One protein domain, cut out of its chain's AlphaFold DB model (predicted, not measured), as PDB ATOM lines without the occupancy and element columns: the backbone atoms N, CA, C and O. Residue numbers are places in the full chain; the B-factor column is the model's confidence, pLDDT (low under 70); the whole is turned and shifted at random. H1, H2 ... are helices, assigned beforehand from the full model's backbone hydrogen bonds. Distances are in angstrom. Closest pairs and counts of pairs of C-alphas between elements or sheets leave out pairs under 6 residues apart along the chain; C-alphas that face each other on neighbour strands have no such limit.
ATOM      1  N   GLU A 131     102.514  94.975 111.809       60.25
ATOM      2  CA  GLU A 131     102.496  96.333 112.359       60.25
ATOM      3  C   GLU A 131     101.845  97.337 111.400       60.25
ATOM      4  O   GLU A 131     101.099  98.193 111.856       60.25
ATOM      5  N   ALA A 132     102.052  97.198 110.084       67.31
ATOM      6  CA  ALA A 132     101.390  98.043 109.087       67.31
ATOM      7  C   ALA A 132      99.893  97.746 109.003       67.31
ATOM      8  O   ALA A 132      99.095  98.676 109.001       67.31
ATOM      9  N   ASP A 133      99.518  96.466 108.992       68.75
ATOM     10  CA  ASP A 133      98.111  96.070 108.927       68.75
ATOM     11  C   ASP A 133      97.390  96.348 110.257       68.75
ATOM     12  O   ASP A 133      96.270  96.850 110.257       68.75
ATOM     13  N   ARG A 134      98.053  96.131 111.403       71.25
ATOM     14  CA  ARG A 134      97.531  96.518 112.725       71.25
ATOM     15  C   ARG A 134      97.336  98.023 112.818       71.25
ATOM     16  O   ARG A 134      96.267  98.448 113.234       71.25
ATOM     17  N   LEU A 135      98.340  98.811 112.424       77.19
ATOM     18  CA  LEU A 135      98.238 100.267 112.431       77.19
ATOM     19  C   LEU A 135      97.148 100.738 111.462       77.19
ATOM     20  O   LEU A 135      96.409 101.650 111.792       77.19
ATOM     21  N   ALA A 136      96.997 100.106 110.296       81.31
ATOM     22  CA  ALA A 136      95.929 100.437 109.355       81.31
ATOM     23  C   ALA A 136      94.536 100.213 109.959       81.31
ATOM     24  O   ALA A 136      93.679 101.083 109.832       81.31
ATOM     25  N   VAL A 137      94.321  99.084 110.644       77.31
ATOM     26  CA  VAL A 137      93.051  98.781 111.328       77.31
ATOM     27  C   VAL A 137      92.814  99.739 112.498       77.31
ATOM     28  O   VAL A 137      91.720 100.283 112.623       77.31
ATOM     29  N   GLU A 138      93.841 100.001 113.308       80.81
ATOM     30  CA  GLU A 138      93.788 100.955 114.425       80.81
ATOM     31  C   GLU A 138      93.422 102.361 113.930       80.81
ATOM     32  O   GLU A 138      92.489 102.978 114.442       80.81
ATOM     33  N   LEU A 139      94.075 102.827 112.861       85.56
ATOM     34  CA  LEU A 139      93.776 104.111 112.234       85.56
ATOM     35  C   LEU A 139      92.398 104.133 111.572       85.56
ATOM     36  O   LEU A 139      91.751 105.172 111.578       85.56
ATOM     37  N   ALA A 140      91.926 103.037 110.981       81.38
ATOM     38  CA  ALA A 140      90.625 103.010 110.315       81.38
ATOM     39  C   ALA A 140      89.454 102.999 111.307       81.38
ATOM     40  O   ALA A 140      88.469 103.701 111.064       81.38
ATOM     41  N   GLN A 141      89.571 102.244 112.405       74.75
ATOM     42  CA  GLN A 141      88.458 101.933 113.310       74.75
ATOM     43  C   GLN A 141      88.504 102.667 114.656       74.75
ATOM     44  O   GLN A 141      87.443 102.968 115.193       74.75
ATOM     45  N   GLY A 142      89.694 102.920 115.211       63.47
ATOM     46  CA  GLY A 142      89.849 103.362 116.603       63.47
ATOM     47  C   GLY A 142      90.523 104.719 116.795       63.47
ATOM     48  O   GLY A 142      90.451 105.268 117.888       63.47
ATOM     49  N   ALA A 143      91.183 105.265 115.771       70.88
ATOM     50  CA  ALA A 143      91.876 106.543 115.892       70.88
ATOM     51  C   ALA A 143      90.966 107.728 115.553       70.88
ATOM     52  O   ALA A 143      90.451 107.840 114.428       70.88
ATOM     53  N   ASP A 144      90.862 108.655 116.501       79.62
ATOM     54  CA  ASP A 144      90.277 109.965 116.266       79.62
ATOM     55  C   ASP A 144      91.085 110.725 115.210       79.62
ATOM     56  O   ASP A 144      92.318 110.656 115.150       79.62
ATOM     57  N   PHE A 145      90.366 111.428 114.340       85.44
ATOM     58  CA  PHE A 145      90.940 112.143 113.211       85.44
ATOM     59  C   PHE A 145      90.353 113.549 113.130       85.44
ATOM     60  O   PHE A 145      89.177 113.730 112.814       85.44
ATOM     61  N   GLU A 146      91.196 114.539 113.389       85.50
ATOM     62  CA  GLU A 146      90.914 115.960 113.264       85.50
ATOM     63  C   GLU A 146      91.715 116.557 112.100       85.50
ATOM     64  O   GLU A 146      92.912 116.828 112.228       85.50
ATOM     65  N   PRO A 147      91.078 116.777 110.938       84.44
ATOM     66  CA  PRO A 147      91.767 117.337 109.787       84.44
ATOM     67  C   PRO A 147      92.237 118.769 110.067       84.44
ATOM     68  O   PRO A 147      91.545 119.550 110.724       84.44
ATOM     69  N   THR A 148      93.384 119.147 109.496       84.88
ATOM     70  CA  THR A 148      93.880 120.531 109.527       84.88
ATOM     71  C   THR A 148      92.870 121.499 108.907       84.88
ATOM     72  O   THR A 148      92.104 121.136 108.017       84.88
ATOM     73  N   GLU A 149      92.899 122.773 109.308       85.19
ATOM     74  CA  GLU A 149      91.927 123.782 108.847       85.19
ATOM     75  C   GLU A 149      91.845 123.948 107.322       85.19
ATOM     76  O   GLU A 149      90.813 124.324 106.762       85.19
ATOM     77  N   LYS A 150      92.932 123.672 106.600       84.81
ATOM     78  CA  LYS A 150      92.911 123.682 105.135       84.81
ATOM     79  C   LYS A 150      92.188 122.460 104.567       84.81
ATOM     80  O   LYS A 150      91.339 122.625 103.691       84.81
ATOM     81  N   LEU A 151      92.485 121.267 105.082       86.62
ATOM     82  CA  LEU A 151      91.802 120.035 104.685       86.62
ATOM     83  C   LEU A 151      90.316 120.096 105.058       86.62
ATOM     84  O   LEU A 151      89.467 119.752 104.242       86.62
ATOM     85  N   ARG A 152      89.985 120.632 106.237       89.81
ATOM     86  CA  ARG A 152      88.608 120.887 106.680       89.81
ATOM     87  C   ARG A 152      87.847 121.763 105.684       89.81
ATOM     88  O   ARG A 152      86.746 121.396 105.280       89.81
ATOM     89  N   ARG A 153      88.440 122.872 105.225       87.88
ATOM     90  CA  ARG A 153      87.845 123.737 104.188       87.88
ATOM     91  C   ARG A 153      87.663 123.017 102.852       87.88
ATOM     92  O   ARG A 153      86.617 123.168 102.228       87.88
ATOM     93  N   GLN A 154      88.642 122.217 102.429       88.06
ATOM     94  CA  GLN A 154      88.552 121.437 101.192       88.06
ATOM     95  C   GLN A 154      87.417 120.405 101.249       88.06
ATOM     96  O   GLN A 154      86.603 120.343 100.333       88.06
ATOM     97  N   VAL A 155      87.337 119.629 102.331       88.62
ATOM     98  CA  VAL A 155      86.289 118.616 102.528       88.62
ATOM     99  C   VAL A 155      84.920 119.272 102.650       88.62
ATOM    100  O   VAL A 155      83.977 118.810 102.019       88.62
ATOM    101  N   THR A 156      84.822 120.385 103.387       90.12
ATOM    102  CA  THR A 156      83.582 121.171 103.495       90.12
ATOM    103  C   THR A 156      83.077 121.549 102.113       90.12
ATOM    104  O   THR A 156      81.934 121.244 101.799       90.12
ATOM    105  N   LYS A 157      83.949 122.114 101.266       88.44
ATOM    106  CA  LYS A 157      83.612 122.482  99.891       88.44
ATOM    107  C   LYS A 157      83.105 121.281  99.085       88.44
ATOM    108  O   LYS A 157      82.050 121.362  98.467       88.44
ATOM    109  N   ILE A 158      83.825 120.157  99.124       86.56
ATOM    110  CA  ILE A 158      83.462 118.947  98.370       86.56
ATOM    111  C   ILE A 158      82.091 118.415  98.805       86.56
ATOM    112  O   ILE A 158      81.256 118.131  97.949       86.56
ATOM    113  N   VAL A 159      81.850 118.297 100.112       88.12
ATOM    114  CA  VAL A 159      80.615 117.714 100.655       88.12
ATOM    115  C   VAL A 159      79.424 118.657 100.477       88.12
ATOM    116  O   VAL A 159      78.342 118.201 100.108       88.12
ATOM    117  N   SER A 160      79.604 119.963 100.699       85.81
ATOM    118  CA  SER A 160      78.512 120.932 100.574       85.81
ATOM    119  C   SER A 160      78.098 121.173  99.123       85.81
ATOM    120  O   SER A 160      76.912 121.350  98.870       85.81
ATOM    121  N   GLU A 161      79.053 121.205  98.185       85.81
ATOM    122  CA  GLU A 161      78.772 121.507  96.773       85.81
ATOM    123  C   GLU A 161      78.309 120.273  95.985       85.81
ATOM    124  O   GLU A 161      77.448 120.406  95.122       85.81
ATOM    125  N   ASN A 162      78.849 119.081  96.273       82.50
ATOM    126  CA  ASN A 162      78.599 117.891  95.444       82.50
ATOM    127  C   ASN A 162      77.618 116.885  96.060       82.50
ATOM    128  O   ASN A 162      77.220 115.948  95.372       82.50
ATOM    129  N   ILE A 163      77.272 117.017  97.347       85.62
ATOM    130  CA  ILE A 163      76.507 115.994  98.074       85.62
ATOM    131  C   ILE A 163      75.303 116.611  98.784       85.62
ATOM    132  O   ILE A 163      74.189 116.569  98.271       85.62
ATOM    133  N   SER A 164      75.505 117.146  99.986       82.38
ATOM    134  CA  SER A 164      74.465 117.785 100.794       82.38
ATOM    135  C   SER A 164      75.101 118.397 102.045       82.38
ATOM    136  O   SER A 164      75.941 117.746 102.675       82.38
ATOM    137  N   PRO A 165      74.664 119.587 102.497       84.38
ATOM    138  CA  PRO A 165      75.074 120.141 103.787       84.38
ATOM    139  C   PRO A 165      74.770 119.215 104.976       84.38
ATOM    140  O   PRO A 165      75.482 119.252 105.973       84.38
ATOM    141  N   GLN A 166      73.751 118.354 104.868       81.75
ATOM    142  CA  GLN A 166      73.353 117.418 105.930       81.75
ATOM    143  C   GLN A 166      74.351 116.261 106.124       81.75
ATOM    144  O   GLN A 166      74.365 115.621 107.174       81.75
ATOM    145  N   ALA A 167      75.189 115.987 105.120       83.56
ATOM    146  CA  ALA A 167      76.219 114.955 105.191       83.56
ATOM    147  C   ALA A 167      77.460 115.413 105.976       83.56
ATOM    148  O   ALA A 167      78.246 114.571 106.417       83.56
ATOM    149  N   LEU A 168      77.646 116.728 106.138       89.44
ATOM    150  CA  LEU A 168      78.837 117.316 106.735       89.44
ATOM    151  C   LEU A 168      78.774 117.248 108.261       89.44
ATOM    152  O   LEU A 168      77.989 117.951 108.895       89.44
ATOM    153  N   ASN A 169      79.647 116.445 108.861       88.00
ATOM    154  CA  ASN A 169      79.810 116.399 110.309       88.00
ATOM    155  C   ASN A 169      81.274 116.096 110.663       88.00
ATOM    156  O   ASN A 169      81.787 115.034 110.326       88.00
ATOM    157  N   PHE A 170      81.953 117.025 111.336       85.56
ATOM    158  CA  PHE A 170      83.319 116.815 111.843       85.56
ATOM    159  C   PHE A 170      83.347 116.350 113.309       85.56
ATOM    160  O   PHE A 170      84.427 116.217 113.883       85.56
ATOM    161  N   SER A 171      82.183 116.132 113.925       80.56
ATOM    162  CA  SER A 171      82.069 115.701 115.321       80.56
ATOM    163  C   SER A 171      82.523 114.249 115.500       80.56
ATOM    164  O   SER A 171      82.456 113.441 114.576       80.56
ATOM    165  N   ARG A 172      82.952 113.897 116.717       75.12
ATOM    166  CA  ARG A 172      83.412 112.542 117.090       75.12
ATOM    167  C   ARG A 172      82.271 111.626 117.565       75.12
ATOM    168  O   ARG A 172      82.488 110.679 118.305       75.12
ATOM    169  N   ASP A 173      81.042 111.908 117.145       76.88
ATOM    170  CA  ASP A 173      79.815 111.282 117.659       76.88
ATOM    171  C   ASP A 173      79.524 109.878 117.081       76.88
ATOM    172  O   ASP A 173      78.539 109.239 117.442       76.88
ATOM    173  N   GLY A 174      80.353 109.389 116.150       77.50
ATOM    174  CA  GLY A 174      80.176 108.083 115.503       77.50
ATOM    175  C   GLY A 174      78.987 108.010 114.534       77.50
ATOM    176  O   GLY A 174      78.720 106.944 113.958       77.50
ATOM    177  N   THR A 175      78.291 109.128 114.302       87.44
ATOM    178  CA  THR A 175      77.157 109.197 113.376       87.44
ATOM    179  C   THR A 175      77.576 108.814 111.957       87.44
ATOM    180  O   THR A 175      78.751 108.824 111.580       87.44
ATOM    181  N   LEU A 176      76.600 108.434 111.129       87.94
ATOM    182  CA  LEU A 176      76.887 108.051 109.747       87.94
ATOM    183  C   LEU A 176      77.476 109.221 108.943       87.94
ATOM    184  O   LEU A 176      78.403 108.999 108.171       87.94
ATOM    185  N   SER A 177      77.005 110.452 109.172       88.69
ATOM    186  CA  SER A 177      77.558 111.677 108.576       88.69
ATOM    187  C   SER A 177      78.989 111.957 109.047       88.69
ATOM    188  O   SER A 177      79.836 112.311 108.225       88.69
ATOM    189  N   ALA A 178      79.303 111.717 110.327       87.69
ATOM    190  CA  ALA A 178      80.665 111.861 110.843       87.69
ATOM    191  C   ALA A 178      81.628 110.843 110.223       87.69
ATOM    192  O   ALA A 178      82.694 111.205 109.717       87.69
ATOM    193  N   ARG A 179      81.234 109.564 110.178       89.38
ATOM    194  CA  ARG A 179      82.042 108.501 109.552       89.38
ATOM    195  C   ARG A 179      82.219 108.724 108.047       89.38
ATOM    196  O   ARG A 179      83.308 108.492 107.524       89.38
ATOM    197  N   PHE A 180      81.186 109.225 107.374       92.19
ATOM    198  CA  PHE A 180      81.231 109.610 105.964       92.19
ATOM    199  C   PHE A 180      82.203 110.771 105.708       92.19
ATOM    200  O   PHE A 180      83.123 110.643 104.898       92.19
ATOM    201  N   THR A 181      82.057 111.870 106.453       91.81
ATOM    202  CA  THR A 181      82.931 113.052 106.354       91.81
ATOM    203  C   THR A 181      84.387 112.683 106.636       91.81
ATOM    204  O   THR A 181      85.292 113.115 105.919       91.81
ATOM    205  N   ARG A 182      84.625 111.820 107.631       92.06
ATOM    206  CA  ARG A 182      85.953 111.288 107.954       92.06
ATOM    207  C   ARG A 182      86.556 110.474 106.809       92.06
ATOM    208  O   ARG A 182      87.724 110.679 106.493       92.06
ATOM    209  N   ALA A 183      85.793 109.580 106.176       91.50
ATOM    210  CA  ALA A 183      86.284 108.777 105.054       91.50
ATOM    211  C   ALA A 183      86.708 109.655 103.862       91.50
ATOM    212  O   ALA A 183      87.793 109.457 103.310       91.50
ATOM    213  N   ILE A 184      85.910 110.678 103.529       92.88
ATOM    214  CA  ILE A 184      86.264 111.672 102.501       92.88
ATOM    215  C   ILE A 184      87.530 112.432 102.903       92.88
ATOM    216  O   ILE A 184      88.440 112.592 102.091       92.88
ATOM    217  N   ALA A 185      87.629 112.869 104.159       91.69
ATOM    218  CA  ALA A 185      88.787 113.613 104.635       91.69
ATOM    219  C   ALA A 185      90.085 112.789 104.587       91.69
ATOM    220  O   ALA A 185      91.114 113.311 104.160       91.69
ATOM    221  N   LEU A 186      90.037 111.504 104.954       92.25
ATOM    222  CA  LEU A 186      91.172 110.584 104.834       92.25
ATOM    223  C   LEU A 186      91.597 110.408 103.371       92.25
ATOM    224  O   LEU A 186      92.789 110.496 103.061       92.25
ATOM    225  N   TYR A 187      90.634 110.204 102.468       92.75
ATOM    226  CA  TYR A 187      90.911 110.087 101.038       92.75
ATOM    227  C   TYR A 187      91.565 111.363 100.487       92.75
ATOM    228  O   TYR A 187      92.626 111.293  99.865       92.75
ATOM    229  N   CYS A 188      90.989 112.536 100.770       89.88
ATOM    230  CA  CYS A 188      91.528 113.829 100.342       89.88
ATOM    231  C   CYS A 188      92.892 114.147 100.966       89.88
ATOM    232  O   CYS A 188      93.683 114.859 100.350       89.88
ATOM    233  N   LEU A 189      93.173 113.630 102.165       89.94
ATOM    234  CA  LEU A 189      94.476 113.768 102.799       89.94
ATOM    235  C   LEU A 189      95.549 113.015 102.010       89.94
ATOM    236  O   LEU A 189      96.589 113.600 101.730       89.94
ATOM    237  N   PHE A 190      95.331 111.734 101.689       89.38
ATOM    238  CA  PHE A 190      96.427 110.858 101.256       89.38
ATOM    239  C   PHE A 190      96.354 110.392  99.800       89.38
ATOM    240  O   PHE A 190      97.391 110.324  99.152       89.38
ATOM    241  N   VAL A 191      95.173 110.060  99.272       88.56
ATOM    242  CA  VAL A 191      95.036 109.481  97.922       88.56
ATOM    243  C   VAL A 191      94.696 110.560  96.894       88.56
ATOM    244  O   VAL A 191      95.405 110.702  95.899       88.56
ATOM    245  N   GLY A 192      93.699 111.403  97.184       83.25
ATOM    246  CA  GLY A 192      93.230 112.472  96.296       83.25
ATOM    247  C   GLY A 192      94.317 113.407  95.726       83.25
ATOM    248  O   GLY A 192      94.230 113.769  94.551       83.25
ATOM    249  N   PRO A 193      95.386 113.773  96.469       79.75
ATOM    250  CA  PRO A 193      96.460 114.608  95.930       79.75
ATOM    251  C   PRO A 193      97.208 113.999  94.736       79.75
ATOM    252  O   PRO A 193      97.784 114.755  93.951       79.75
ATOM    253  N   ARG A 194      97.194 112.663  94.571       66.12
ATOM    254  CA  ARG A 194      97.779 111.964  93.407       66.12
ATOM    255  C   ARG A 194      97.178 112.458  92.089       66.12
ATOM    256  O   ARG A 194      97.907 112.547  91.107       66.12
ATOM    257  N   ASN A 195      95.899 112.831  92.091       58.81
ATOM    258  CA  ASN A 195      95.161 113.159  90.871       58.81
ATOM    259  C   ASN A 195      95.174 114.668  90.550       58.81
ATOM    260  O   ASN A 195      94.947 115.046  89.407       58.81
ATOM    261  N   ASN A 196      95.523 115.526  91.523       60.25
ATOM    262  CA  ASN A 196      95.372 116.985  91.402       60.25
ATOM    263  C   ASN A 196      96.685 117.791  91.462       60.25
ATOM    264  O   ASN A 196      96.645 119.020  91.424       60.25
ATOM    265  N   GLY A 197      97.852 117.148  91.606       59.34
ATOM    266  CA  GLY A 197      99.152 117.847  91.660       59.34
ATOM    267  C   GLY A 197      99.325 118.788  92.864       59.34
ATOM    268  O   GLY A 197     100.233 119.619  92.895       59.34
ATOM    269  N   THR A 198      98.452 118.683  93.867       62.72
ATOM    270  CA  THR A 198      98.443 119.533  95.061       62.72
ATOM    271  C   THR A 198      99.642 119.263  95.968       62.72
ATOM    272  O   THR A 198     100.013 118.116  96.213       62.72
ATOM    273  N   ALA A 199     100.222 120.331  96.523       61.66
ATOM    274  CA  ALA A 199     101.309 120.230  97.492       61.66
ATOM    275  C   ALA A 199     100.874 119.449  98.748       61.66
ATOM    276  O   ALA A 199      99.921 119.823  99.429       61.66
ATOM    277  N   LEU A 200     101.613 118.382  99.054       73.62
ATOM    278  CA  LEU A 200     101.395 117.503 100.203       73.62
ATOM    279  C   LEU A 200     101.909 118.173 101.487       73.62
ATOM    280  O   LEU A 200     103.118 118.210 101.724       73.62
ATOM    281  N   GLU A 201     101.011 118.690 102.325       68.00
ATOM    282  CA  GLU A 201     101.392 119.391 103.566       68.00
ATOM    283  C   GLU A 201     102.112 118.481 104.564       68.00
ATOM    284  O   GLU A 201     103.095 118.885 105.182       68.00
ATOM    285  N   PHE A 202     101.698 117.216 104.646       72.88
ATOM    286  CA  PHE A 202     102.348 116.219 105.499       72.88
ATOM    287  C   PHE A 202     103.726 115.765 104.971       72.88
ATOM    288  O   PHE A 202     104.461 115.077 105.679       72.88
ATOM    289  N   ALA A 203     104.108 116.154 103.746       71.69
ATOM    290  CA  ALA A 203     105.395 115.837 103.127       71.69
ATOM    291  C   ALA A 203     106.243 117.107 102.910       71.69
ATOM    292  O   ALA A 203     106.618 117.467 101.788       71.69
ATOM    293  N   GLY A 204     106.560 117.786 104.017       64.06
ATOM    294  CA  GLY A 204     107.288 119.059 104.017       64.06
ATOM    295  C   GLY A 204     108.754 118.983 103.561       64.06
ATOM    296  O   GLY A 204     109.272 119.966 103.042       64.06
ATOM    297  N   ASN A 205     109.424 117.830 103.696       73.25
ATOM    298  CA  ASN A 205     110.826 117.652 103.288       73.25
ATOM    299  C   ASN A 205     110.979 116.755 102.040       73.25
ATOM    300  O   ASN A 205     110.123 115.917 101.743       73.25
ATOM    301  N   GLY A 206     112.084 116.921 101.298       69.94
ATOM    302  CA  GLY A 206     112.330 116.200 100.036       69.94
ATOM    303  C   GLY A 206     112.303 114.674 100.187       69.94
ATOM    304  O   GLY A 206     111.757 113.971  99.336       69.94
ATOM    305  N   TYR A 207     112.784 114.167 101.325       73.56
ATOM    306  CA  TYR A 207     112.691 112.752 101.677       73.56
ATOM    307  C   TYR A 207     111.234 112.272 101.773       73.56
ATOM    308  O   TYR A 207     110.870 111.294 101.122       73.56
ATOM    309  N   SER A 208     110.371 112.992 102.494       75.25
ATOM    310  CA  SER A 208     108.959 112.635 102.690       75.25
ATOM    311  C   SER A 208     108.156 112.656 101.390       75.25
ATOM    312  O   SER A 208     107.231 111.859 101.239       75.25
ATOM    313  N   ARG A 209     108.514 113.522 100.431       80.19
ATOM    314  CA  ARG A 209     107.902 113.528  99.089       80.19
ATOM    315  C   ARG A 209     108.326 112.313  98.269       80.19
ATOM    316  O   ARG A 209     107.481 111.653  97.672       80.19
ATOM    317  N   SER A 210     109.618 111.979  98.291       73.94
ATOM    318  CA  SER A 210     110.133 110.778  97.617       73.94
ATOM    319  C   SER A 210     109.551 109.487  98.207       73.94
ATOM    320  O   SER A 210     109.213 108.561  97.472       73.94
ATOM    321  N   ALA A 211     109.366 109.454  99.530       74.50
ATOM    322  CA  ALA A 211     108.717 108.363 100.240       74.50
ATOM    323  C   ALA A 211     107.254 108.211  99.811       74.50
ATOM    324  O   ALA A 211     106.826 107.101  99.509       74.50
ATOM    325  N   TYR A 212     106.508 109.315  99.723       83.50
ATOM    326  CA  TYR A 212     105.121 109.301  99.262       83.50
ATOM    327  C   TYR A 212     105.012 108.749  97.837       83.50
ATOM    328  O   TYR A 212     104.270 107.798  97.611       83.50
ATOM    329  N   ALA A 213     105.817 109.267  96.901       81.06
ATOM    330  CA  ALA A 213     105.820 108.799  95.515       81.06
ATOM    331  C   ALA A 213     106.100 107.290  95.420       81.06
ATOM    332  O   ALA A 213     105.400 106.567  94.716       81.06
ATOM    333  N   ARG A 214     107.070 106.795  96.198       72.81
ATOM    334  CA  ARG A 214     107.409 105.369  96.248       72.81
ATOM    335  C   ARG A 214     106.278 104.512  96.823       72.81
ATOM    336  O   ARG A 214     106.026 103.424  96.315       72.81
ATOM    337  N   ILE A 215     105.601 104.981  97.872       79.12
ATOM    338  CA  ILE A 215     104.458 104.267  98.456       79.12
ATOM    339  C   ILE A 215     103.277 104.241  97.488       79.12
ATOM    340  O   ILE A 215     102.658 103.192  97.342       79.12
ATOM    341  N   MET A 216     103.008 105.335  96.776       82.19
ATOM    342  CA  MET A 216     101.948 105.372  95.763       82.19
ATOM    343  C   MET A 216     102.270 104.516  94.534       82.19
ATOM    344  O   MET A 216     101.355 103.935  93.958       82.19
ATOM    345  N   GLN A 217     103.549 104.390  94.163       76.50
ATOM    346  CA  GLN A 217     103.993 103.497  93.091       76.50
ATOM    347  C   GLN A 217     103.863 102.021  93.494       76.50
ATOM    348  O   GLN A 217     103.299 101.223  92.756       76.50
ATOM    349  N   HIS A 218     104.348 101.635  94.678       69.56
ATOM    350  CA  HIS A 218     104.223 100.248  95.148       69.56
ATOM    351  C   HIS A 218     102.796  99.866  95.553       69.56
ATOM    352  O   HIS A 218     102.452  98.687  95.544       69.56
ATOM    353  N   GLY A 219     101.984 100.845  95.947       75.88
ATOM    354  CA  GLY A 219     100.585 100.684  96.319       75.88
ATOM    355  C   GLY A 219      99.614 101.034  95.198       75.88
ATOM    356  O   GLY A 219      98.472 101.353  95.506       75.88
ATOM    357  N   GLU A 220     100.046 101.021  93.934       81.81
ATOM    358  CA  GLU A 220      99.236 101.483  92.803       81.81
ATOM    359  C   GLU A 220      97.885 100.768  92.699       81.81
ATOM    360  O   GLU A 220      96.859 101.435  92.602       81.81
ATOM    361  N   GLU A 221      97.863  99.441  92.830       81.12
ATOM    362  CA  GLU A 221      96.621  98.656  92.822       81.12
ATOM    363  C   GLU A 221      95.679  99.046  93.975       81.12
ATOM    364  O   GLU A 221      94.467  99.160  93.798       81.12
ATOM    365  N   VAL A 222      96.236  99.287  95.167       84.12
ATOM    366  CA  VAL A 222      95.470  99.673  96.363       84.12
ATOM    367  C   VAL A 222      94.917 101.089  96.213       84.12
ATOM    368  O   VAL A 222      93.771 101.333  96.579       84.12
ATOM    369  N   ALA A 223      95.709 102.007  95.658       86.12
ATOM    370  CA  ALA A 223      95.294 103.376  95.378       86.12
ATOM    371  C   ALA A 223      94.197 103.421  94.304       86.12
ATOM    372  O   ALA A 223      93.173 104.052  94.526       86.12
ATOM    373  N   ALA A 224      94.351 102.679  93.202       88.12
ATOM    374  CA  ALA A 224      93.332 102.587  92.154       88.12
ATOM    375  C   ALA A 224      92.009 102.016  92.688       88.12
ATOM    376  O   ALA A 224      90.926 102.489  92.342       88.12
ATOM    377  N   ARG A 225      92.083 101.025  93.587       90.44
ATOM    378  CA  ARG A 225      90.897 100.491  94.263       90.44
ATOM    379  C   ARG A 225      90.266 101.508  95.220       90.44
ATOM    380  O   ARG A 225      89.043 101.552  95.316       90.44
ATOM    381  N   ALA A 226      91.072 102.307  95.921       90.75
ATOM    382  CA  ALA A 226      90.572 103.378  96.781       90.75
ATOM    383  C   ALA A 226      89.847 104.462  95.965       90.75
ATOM    384  O   ALA A 226      88.768 104.873  96.378       90.75
ATOM    385  N   ASP A 227      90.380 104.848  94.802       91.12
ATOM    386  CA  ASP A 227      89.746 105.803  93.876       91.12
ATOM    387  C   ASP A 227      88.384 105.283  93.393       91.12
ATOM    388  O   ASP A 227      87.371 105.966  93.534       91.12
ATOM    389  N   ALA A 228      88.321 104.038  92.909       91.00
ATOM    390  CA  ALA A 228      87.065 103.443  92.443       91.00
ATOM    391  C   ALA A 228      85.995 103.382  93.550       91.00
ATOM    392  O   ALA A 228      84.826 103.689  93.315       91.00
ATOM    393  N   ARG A 229      86.394 103.019  94.777       91.94
ATOM    394  CA  ARG A 229      85.479 102.977  95.927       91.94
ATOM    395  C   ARG A 229      85.100 104.356  96.446       91.94
ATOM    396  O   ARG A 229      84.018 104.503  97.005       91.94
ATOM    397  N   TYR A 230      85.959 105.356  96.276       93.12
ATOM    398  CA  TYR A 230      85.642 106.736  96.616       93.12
ATOM    399  C   TYR A 230      84.529 107.288  95.718       93.12
ATOM    400  O   TYR A 230      83.578 107.871  96.234       93.12
ATOM    401  N   GLU A 231      84.582 107.041  94.407       91.56
ATOM    402  CA  GLU A 231      83.501 107.438  93.491       91.56
ATOM    403  C   GLU A 231      82.166 106.781  93.883       91.56
ATOM    404  O   GLU A 231      81.135 107.445  94.008       91.56
ATOM    405  N   GLU A 232      82.188 105.481  94.190       92.00
ATOM    406  CA  GLU A 232      81.004 104.754  94.659       92.00
ATOM    407  C   GLU A 232      80.481 105.287  96.006       92.00
ATOM    408  O   GLU A 232      79.268 105.423  96.202       92.00
ATOM    409  N   LEU A 233      81.385 105.641  96.928       93.25
ATOM    410  CA  LEU A 233      81.063 106.275  98.205       93.25
ATOM    411  C   LEU A 233      80.349 107.616  98.001       93.25
ATOM    412  O   LEU A 233      79.337 107.862  98.658       93.25
ATOM    413  N   VAL A 234      80.847 108.468  97.100       92.00
ATOM    414  CA  VAL A 234      80.247 109.777  96.797       92.00
ATOM    415  C   VAL A 234      78.856 109.604  96.188       92.00
ATOM    416  O   VAL A 234      77.909 110.231  96.668       92.00
ATOM    417  N   HIS A 235      78.693 108.708  95.210       91.75
ATOM    418  CA  HIS A 235      77.387 108.427  94.601       91.75
ATOM    419  C   HIS A 235      76.373 107.866  95.605       91.75
ATOM    420  O   HIS A 235      75.230 108.326  95.665       91.75
ATOM    421  N   THR A 236      76.795 106.905  96.431       90.19
ATOM    422  CA  THR A 236      75.934 106.297  97.460       90.19
ATOM    423  C   THR A 236      75.581 107.310  98.550       90.19
ATOM    424  O   THR A 236      74.442 107.356  99.010       90.19
ATOM    425  N   GLY A 237      76.540 108.154  98.945       89.94
ATOM    426  CA  GLY A 237      76.329 109.243  99.894       89.94
ATOM    427  C   GLY A 237      75.316 110.256  99.372       89.94
ATOM    428  O   GLY A 237      74.367 110.580 100.083       89.94
ATOM    429  N   LEU A 238      75.453 110.693  98.117       91.31
ATOM    430  CA  LEU A 238      74.490 111.592  97.478       91.31
ATOM    431  C   LEU A 238      73.079 110.993  97.498       91.31
ATOM    432  O   LEU A 238      72.151 111.651  97.964       91.31
ATOM    433  N   ALA A 239      72.921 109.737  97.072       89.31
ATOM    434  CA  ALA A 239      71.625 109.058  97.078       89.31
ATOM    435  C   ALA A 239      71.029 108.934  98.494       89.31
ATOM    436  O   ALA A 239      69.825 109.096  98.682       89.31
ATOM    437  N   PHE A 240      71.863 108.676  99.503       91.19
ATOM    438  CA  PHE A 240      71.421 108.507 100.886       91.19
ATOM    439  C   PHE A 240      71.009 109.832 101.540       91.19
ATOM    440  O   PHE A 240      69.932 109.909 102.124       91.19
ATOM    441  N   PHE A 241      71.841 110.873 101.441       89.50
ATOM    442  CA  PHE A 241      71.626 112.150 102.135       89.50
ATOM    443  C   PHE A 241      70.625 113.084 101.438       89.50
ATOM    444  O   PHE A 241      70.234 114.091 102.024       89.50
ATOM    445  N   THR A 242      70.221 112.782 100.203       86.81
ATOM    446  CA  THR A 242      69.169 113.529  99.486       86.81
ATOM    447  C   THR A 242      67.812 112.825  99.507       86.81
ATOM    448  O   THR A 242      66.796 113.451  99.206       86.81
ATOM    449  N   SER A 243      67.765 111.544  99.890       86.25
ATOM    450  CA  SER A 243      66.516 110.791 100.001       86.25
ATOM    451  C   SER A 243      65.729 111.191 101.250       86.25
ATOM    452  O   SER A 243      66.272 111.272 102.350       86.25
ATOM    453  N   SER A 244      64.419 111.378 101.093       78.62
ATOM    454  CA  SER A 244      63.493 111.642 102.201       78.62
ATOM    455  C   SER A 244      63.258 110.412 103.091       78.62
ATOM    456  O   SER A 244      62.951 110.567 104.272       78.62
ATOM    457  N   GLN A 245      63.417 109.197 102.548       82.31
ATOM    458  CA  GLN A 245      63.336 107.927 103.278       82.31
ATOM    459  C   GLN A 245      64.400 106.945 102.751       82.31
ATOM    460  O   GLN A 245      64.153 106.212 101.790       82.31
ATOM    461  N   PRO A 246      65.607 106.922 103.339       82.12
ATOM    462  CA  PRO A 246      66.666 106.032 102.881       82.12
ATOM    463  C   PRO A 246      66.348 104.565 103.202       82.12
ATOM    464  O   PRO A 246      65.987 104.219 104.329       82.12
ATOM    465  N   THR A 247      66.521 103.682 102.215       87.62
ATOM    466  CA  THR A 247      66.324 102.240 102.394       87.62
ATOM    467  C   THR A 247      67.433 101.627 103.251       87.62
ATOM    468  O   THR A 247      68.558 102.132 103.332       87.62
ATOM    469  N   ARG A 248      67.129 100.491 103.891       88.56
ATOM    470  CA  ARG A 248      68.108  99.740 104.688       88.56
ATOM    471  C   ARG A 248      69.306  99.282 103.848       88.56
ATOM    472  O   ARG A 248      70.437  99.419 104.297       88.56
ATOM    473  N   GLU A 249      69.057  98.821 102.625       88.69
ATOM    474  CA  GLU A 249      70.100  98.394 101.682       88.69
ATOM    475  C   GLU A 249      71.058  99.541 101.335       88.69
ATOM    476  O   GLU A 249      72.273  99.365 101.373       88.69
ATOM    477  N   LEU A 250      70.529 100.746 101.094       88.69
ATOM    478  CA  LEU A 250      71.344 101.926 100.803       88.69
ATOM    479  C   LEU A 250      72.208 102.332 102.006       88.69
ATOM    480  O   LEU A 250      73.369 102.714 101.850       88.69
ATOM    481  N   ARG A 251      71.668 102.204 103.225       89.50
ATOM    482  CA  ARG A 251      72.420 102.431 104.468       89.50
ATOM    483  C   ARG A 251      73.550 101.413 104.646       89.50
ATOM    484  O   ARG A 251      74.633 101.784 105.103       89.50
ATOM    485  N   GLU A 252      73.303 100.144 104.345       90.62
ATOM    486  CA  GLU A 252      74.304  99.075 104.438       90.62
ATOM    487  C   GLU A 252      75.401  99.264 103.379       90.62
ATOM    488  O   GLU A 252      76.581  99.269 103.733       90.62
ATOM    489  N   ALA A 253      75.029  99.567 102.131       90.12
ATOM    490  CA  ALA A 253      75.964  99.897 101.054       90.12
ATOM    491  C   ALA A 253      76.859 101.096 101.411       90.12
ATOM    492  O   ALA A 253      78.082 101.027 101.273       90.12
ATOM    493  N   LEU A 254      76.276 102.169 101.962       92.44
ATOM    494  CA  LEU A 254      77.038 103.340 102.397       92.44
ATOM    495  C   LEU A 254      78.036 102.992 103.513       92.44
ATOM    496  O   LEU A 254      79.188 103.417 103.458       92.44
ATOM    497  N   ASN A 255      77.634 102.191 104.507       92.06
ATOM    498  CA  ASN A 255      78.549 101.740 105.564       92.06
ATOM    499  C   ASN A 255      79.699 100.884 105.012       92.06
ATOM    500  O   ASN A 255      80.844 101.075 105.429       92.06
ATOM    501  N   CYS A 256      79.415  99.973 104.077       92.00
ATOM    502  CA  CYS A 256      80.437  99.160 103.419       92.00
ATOM    503  C   CYS A 256      81.448 100.038 102.671       92.00
ATOM    504  O   CYS A 256      82.653  99.892 102.883       92.00
ATOM    505  N   ASN A 257      80.972 101.012 101.889       92.25
ATOM    506  CA  ASN A 257      81.834 101.930 101.140       92.25
ATOM    507  C   ASN A 257      82.687 102.813 102.064       92.25
ATOM    508  O   ASN A 257      83.888 102.963 101.835       92.25
ATOM    509  N   ILE A 258      82.113 103.326 103.162       92.12
ATOM    510  CA  ILE A 258      82.856 104.081 104.188       92.12
ATOM    511  C   ILE A 258      83.998 103.233 104.759       92.12
ATOM    512  O   ILE A 258      85.131 103.709 104.885       92.12
ATOM    513  N   MET A 259      83.703 101.980 105.115       91.19
ATOM    514  CA  MET A 259      84.675 101.069 105.712       91.19
ATOM    515  C   MET A 259      85.784 100.696 104.719       91.19
ATOM    516  O   MET A 259      86.959 100.722 105.087       91.19
ATOM    517  N   GLU A 260      85.439 100.384 103.467       91.56
ATOM    518  CA  GLU A 260      86.418 100.033 102.433       91.56
ATOM    519  C   GLU A 260      87.359 101.202 102.110       91.56
ATOM    520  O   GLU A 260      88.580 101.019 102.156       91.56
ATOM    521  N   VAL A 261      86.830 102.408 101.863       93.62
ATOM    522  CA  VAL A 261      87.653 103.601 101.574       93.62
ATOM    523  C   VAL A 261      88.572 103.931 102.750       93.62
ATOM    524  O   VAL A 261      89.766 104.179 102.551       93.62
ATOM    525  N   SER A 262      88.051 103.873 103.981       92.31
ATOM    526  CA  SER A 262      88.843 104.131 105.189       92.31
ATOM    527  C   SER A 262      89.973 103.111 105.349       92.31
ATOM    528  O   SER A 262      91.117 103.500 105.568       92.31
ATOM    529  N   ASN A 263      89.693 101.815 105.180       90.75
ATOM    530  CA  ASN A 263      90.697 100.757 105.319       90.75
ATOM    531  C   ASN A 263      91.796 100.844 104.251       90.75
ATOM    532  O   ASN A 263      92.982 100.751 104.579       90.75
ATOM    533  N   LEU A 264      91.424 101.040 102.981       90.94
ATOM    534  CA  LEU A 264      92.388 101.144 101.880       90.94
ATOM    535  C   LEU A 264      93.294 102.368 102.063       90.94
ATOM    536  O   LEU A 264      94.519 102.258 101.959       90.94
ATOM    537  N   THR A 265      92.705 103.508 102.426       91.44
ATOM    538  CA  THR A 265      93.448 104.749 102.658       91.44
ATOM    539  C   THR A 265      94.360 104.639 103.880       91.44
ATOM    540  O   THR A 265      95.558 104.915 103.781       91.44
ATOM    541  N   CYS A 266      93.848 104.153 105.016       91.38
ATOM    542  CA  CYS A 266      94.647 103.948 106.226       91.38
ATOM    543  C   CYS A 266      95.768 102.920 106.023       91.38
ATOM    544  O   CYS A 266      96.831 103.061 106.622       91.38
ATOM    545  N   SER A 267      95.588 101.930 105.142       88.19
ATOM    546  CA  SER A 267      96.654 100.992 104.763       88.19
ATOM    547  C   SER A 267      97.830 101.695 104.077       88.19
ATOM    548  O   SER A 267      98.994 101.428 104.397       88.19
ATOM    549  N   LEU A 268      97.551 102.638 103.174       88.19
ATOM    550  CA  LEU A 268      98.584 103.441 102.517       88.19
ATOM    551  C   LEU A 268      99.242 104.430 103.492       88.19
ATOM    552  O   LEU A 268     100.475 104.514 103.533       88.19
ATOM    553  N   VAL A 269      98.449 105.098 104.339       89.44
ATOM    554  CA  VAL A 269      98.944 105.999 105.397       89.44
ATOM    555  C   VAL A 269      99.868 105.255 106.363       89.44
ATOM    556  O   VAL A 269     100.986 105.708 106.617       89.44
ATOM    557  N   ALA A 270      99.458 104.084 106.858       85.56
ATOM    558  CA  ALA A 270     100.257 103.272 107.772       85.56
ATOM    559  C   ALA A 270     101.605 102.890 107.143       85.56
ATOM    560  O   ALA A 270     102.656 103.073 107.762       85.56
ATOM    561  N   ARG A 271     101.603 102.429 105.885       83.69
ATOM    562  CA  ARG A 271     102.837 102.096 105.153       83.69
ATOM    563  C   ARG A 271     103.733 103.312 104.945       83.69
ATOM    564  O   ARG A 271     104.950 103.178 105.054       83.69
ATOM    565  N   TYR A 272     103.159 104.483 104.688       84.50
ATOM    566  CA  TYR A 272     103.905 105.729 104.543       84.50
ATOM    567  C   TYR A 272     104.547 106.205 105.845       84.50
ATOM    568  O   TYR A 272     105.740 106.518 105.861       84.50
ATOM    569  N   VAL A 273     103.787 106.228 106.941       83.38
ATOM    570  CA  VAL A 273     104.290 106.629 108.263       83.38
ATOM    571  C   VAL A 273     105.410 105.695 108.700       83.38
ATOM    572  O   VAL A 273     106.477 106.159 109.102       83.38
ATOM    573  N   LEU A 274     105.204 104.387 108.543       75.88
ATOM    574  CA  LEU A 274     106.226 103.385 108.822       75.88
ATOM    575  C   LEU A 274     107.439 103.536 107.899       75.88
ATOM    576  O   LEU A 274     108.567 103.404 108.349       75.88
ATOM    577  N   PHE A 275     107.254 103.856 106.619       75.00
ATOM    578  CA  PHE A 275     108.386 104.084 105.721       75.00
ATOM    579  C   PHE A 275     109.247 105.267 106.174       75.00
ATOM    580  O   PHE A 275     110.475 105.179 106.127       75.00
ATOM    581  N   CYS A 276     108.610 106.360 106.593       72.31
ATOM    582  CA  CYS A 276     109.313 107.593 106.913       72.31
ATOM    583  C   CYS A 276     109.945 107.588 108.306       72.31
ATOM    584  O   CYS A 276     110.989 108.205 108.491       72.31
ATOM    585  N   GLU A 277     109.317 106.921 109.277       72.56
ATOM    586  CA  GLU A 277     109.682 107.032 110.688       72.56
ATOM    587  C   GLU A 277     110.017 105.677 111.302       72.56
ATOM    588  O   GLU A 277     109.201 104.751 111.386       72.56
ATOM    589  N   ARG A 278     111.248 105.571 111.804       62.69
ATOM    590  CA  ARG A 278     111.737 104.336 112.422       62.69
ATOM    591  C   ARG A 278     111.252 104.177 113.854       62.69
ATOM    592  O   ARG A 278     110.985 103.048 114.263       62.69
ATOM    593  N   THR A 279     111.104 105.274 114.593       54.88
ATOM    594  CA  THR A 279     110.768 105.234 116.019       54.88
ATOM    595  C   THR A 279     109.289 105.463 116.273       54.88
ATOM    596  O   THR A 279     108.612 106.165 115.528       54.88
ATOM    597  N   ARG A 280     108.772 104.864 117.354       61.84
ATOM    598  CA  ARG A 280     107.362 104.997 117.754       61.84
ATOM    599  C   ARG A 280     106.950 106.466 117.897       61.84
ATOM    600  O   ARG A 280     105.881 106.837 117.432       61.84
ATOM    601  N   ASN A 281     107.821 107.300 118.460       60.88
ATOM    602  CA  ASN A 281     107.542 108.723 118.657       60.88
ATOM    603  C   ASN A 281     107.575 109.520 117.361       60.88
ATOM    604  O   ASN A 281     106.683 110.337 117.161       60.88
ATOM    605  N   GLY A 282     108.523 109.239 116.460       67.50
ATOM    606  CA  GLY A 282     108.506 109.825 115.118       67.50
ATOM    607  C   GLY A 282     107.212 109.479 114.378       67.50
ATOM    608  O   GLY A 282     106.567 110.358 113.811       67.50
ATOM    609  N   ARG A 283     106.761 108.217 114.469       77.25
ATOM    610  CA  ARG A 283     105.493 107.763 113.871       77.25
ATOM    611  C   ARG A 283     104.285 108.499 114.455       77.25
ATOM    612  O   ARG A 283     103.469 108.994 113.687       77.25
ATOM    613  N   LEU A 284     104.192 108.609 115.785       76.00
ATOM    614  CA  LEU A 284     103.109 109.336 116.461       76.00
ATOM    615  C   LEU A 284     103.123 110.827 116.107       76.00
ATOM    616  O   LEU A 284     102.098 111.368 115.720       76.00
ATOM    617  N   GLN A 285     104.290 111.474 116.136       75.81
ATOM    618  CA  GLN A 285     104.432 112.880 115.755       75.81
ATOM    619  C   GLN A 285     104.009 113.125 114.301       75.81
ATOM    620  O   GLN A 285     103.374 114.135 114.000       75.81
ATOM    621  N   ARG A 286     104.329 112.197 113.395       82.81
ATOM    622  CA  ARG A 286     103.910 112.277 111.993       82.81
ATOM    623  C   ARG A 286     102.407 112.056 111.827       82.81
ATOM    624  O   ARG A 286     101.790 112.784 111.057       82.81
ATOM    625  N   LEU A 287     101.822 111.106 112.555       87.44
ATOM    626  CA  LEU A 287     100.372 110.892 112.589       87.44
ATOM    627  C   LEU A 287      99.634 112.117 113.155       87.44
ATOM    628  O   LEU A 287      98.655 112.552 112.554       87.44
ATOM    629  N   ALA A 288     100.152 112.739 114.217       82.38
ATOM    630  CA  ALA A 288      99.642 114.007 114.740       82.38
ATOM    631  C   ALA A 288      99.725 115.132 113.703       82.38
ATOM    632  O   ALA A 288      98.763 115.866 113.503       82.38
ATOM    633  N   GLY A 289     100.842 115.229 112.973       81.69
ATOM    634  CA  GLY A 289     100.991 116.179 111.866       81.69
ATOM    635  C   GLY A 289     100.024 115.941 110.696       81.69
ATOM    636  O   GLY A 289      99.793 116.852 109.906       81.69
ATOM    637  N   MET A 290      99.451 114.741 110.585       85.94
ATOM    638  CA  MET A 290      98.411 114.392 109.609       85.94
ATOM    639  C   MET A 290      96.985 114.615 110.128       85.94
ATOM    640  O   MET A 290      96.047 114.467 109.348       85.94
ATOM    641  N   GLY A 291      96.814 114.964 111.406       83.50
ATOM    642  CA  GLY A 291      95.508 115.168 112.034       83.50
ATOM    643  C   GLY A 291      94.975 113.974 112.828       83.50
ATOM    644  O   GLY A 291      93.870 114.045 113.343       83.50
TER     645      GLY A 291
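AT A GLANCE: This is residues 131 to 291 of the 737 residues of an uncharacterized protein of Bradyrhizobium erythrophlei (UniProt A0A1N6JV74). A long straight helix, H7, is the spine of an elongated helical body; H3 and H6 pack along it to make a three-helix bundle, and the turn from H6 to H7 sticks out at one end with residues 243 to 249. H1 packs slantwise on H7, H2 crosses H3, and at the other end of the spine H5 and H8 pack on the last turns of H7. The printed part has 161 residues with eight named helices, H1 to H8 in order along the chain, and no named strand; the class is all helix. It is compact, with a radius of gyration of the C-alphas of 15.5 A, and spans 49 by 29 by 28 A.

IN THESE COORDINATES: H1 is residues 131 to 141, 15.1 A long, with C-alpha 131 at (102.496, 96.333, 112.359). H2 is residues 149 to 162, 19.8 A, and H3 is residues 176 to 190, 21.5 A. H4, residues 193 to 196, measures 5.2 A, and H5, residues 206 to 218, 18.5 A. H6 is residues 220 to 242, 33.1 A. H7, residues 248 to 276, is the longest helix at 42.0 A, beginning with C-alpha 248 at (68.108, 99.740, 104.688). H8 is residues 280 to 289, 14.2 A, with C-alpha 289 at (100.991, 116.179, 111.866).

HOW THE PARTS SIT: H7 is the hub, touching five helices. H3, H6 and H7 form an up and down bundle, each running against the one before it in the chain. H6 and H7 are a helical hairpin with the closest C-alphas, those of Leu 233 and Asn 257, 5.3 A apart, at a shallow tilt of 34.7 degrees, only just short of steep. H3 touches H7 at Ala 183 and Ser 262, whose C-alphas are 5.3 A apart, the closest of the two helices. H3 and H6 touch too, with the closest C-alphas, those of Tyr 187 and Tyr 230, 7.7 A apart. H1 touches H7 at a steep tilt of 39 degrees, opposite ways; the closest C-alphas, of Ala 136 and Ser 267, are 4.7 A apart. H2 touches H3 at a steep tilt of 62 degrees, with the closest C-alphas, of Val 155 and Ala 185, 6.0 A apart. H7 touches H5 with residues 268 to 276 alone, closest at the C-alphas of Ile 215 and Tyr 272, 6.3 A. It touches H8 with residues 273 to 276 alone, closest at the C-alphas of Val 273 and Arg 283, 5.8 A. H5 and H8 are apart. H4 touches no helix; H3 and H4 meet only through their link. In H1, H2, H3, H5, H6, H7 and H8 every O i to N i+4 pair is within hydrogen-bond range; H4 is too short for such a pair.

THE WHOLE: The two C-alphas farthest apart, those of Ser 244 and Arg 278, are 49.9 A apart. The printed part has no cut. The link from H2 to H3, residues 163 to 175, is long. The mean pLDDT of the printed part is 82.6; 19 residues are under 70, among them residues 131 to 133, 194 to 199 and 278 to 282.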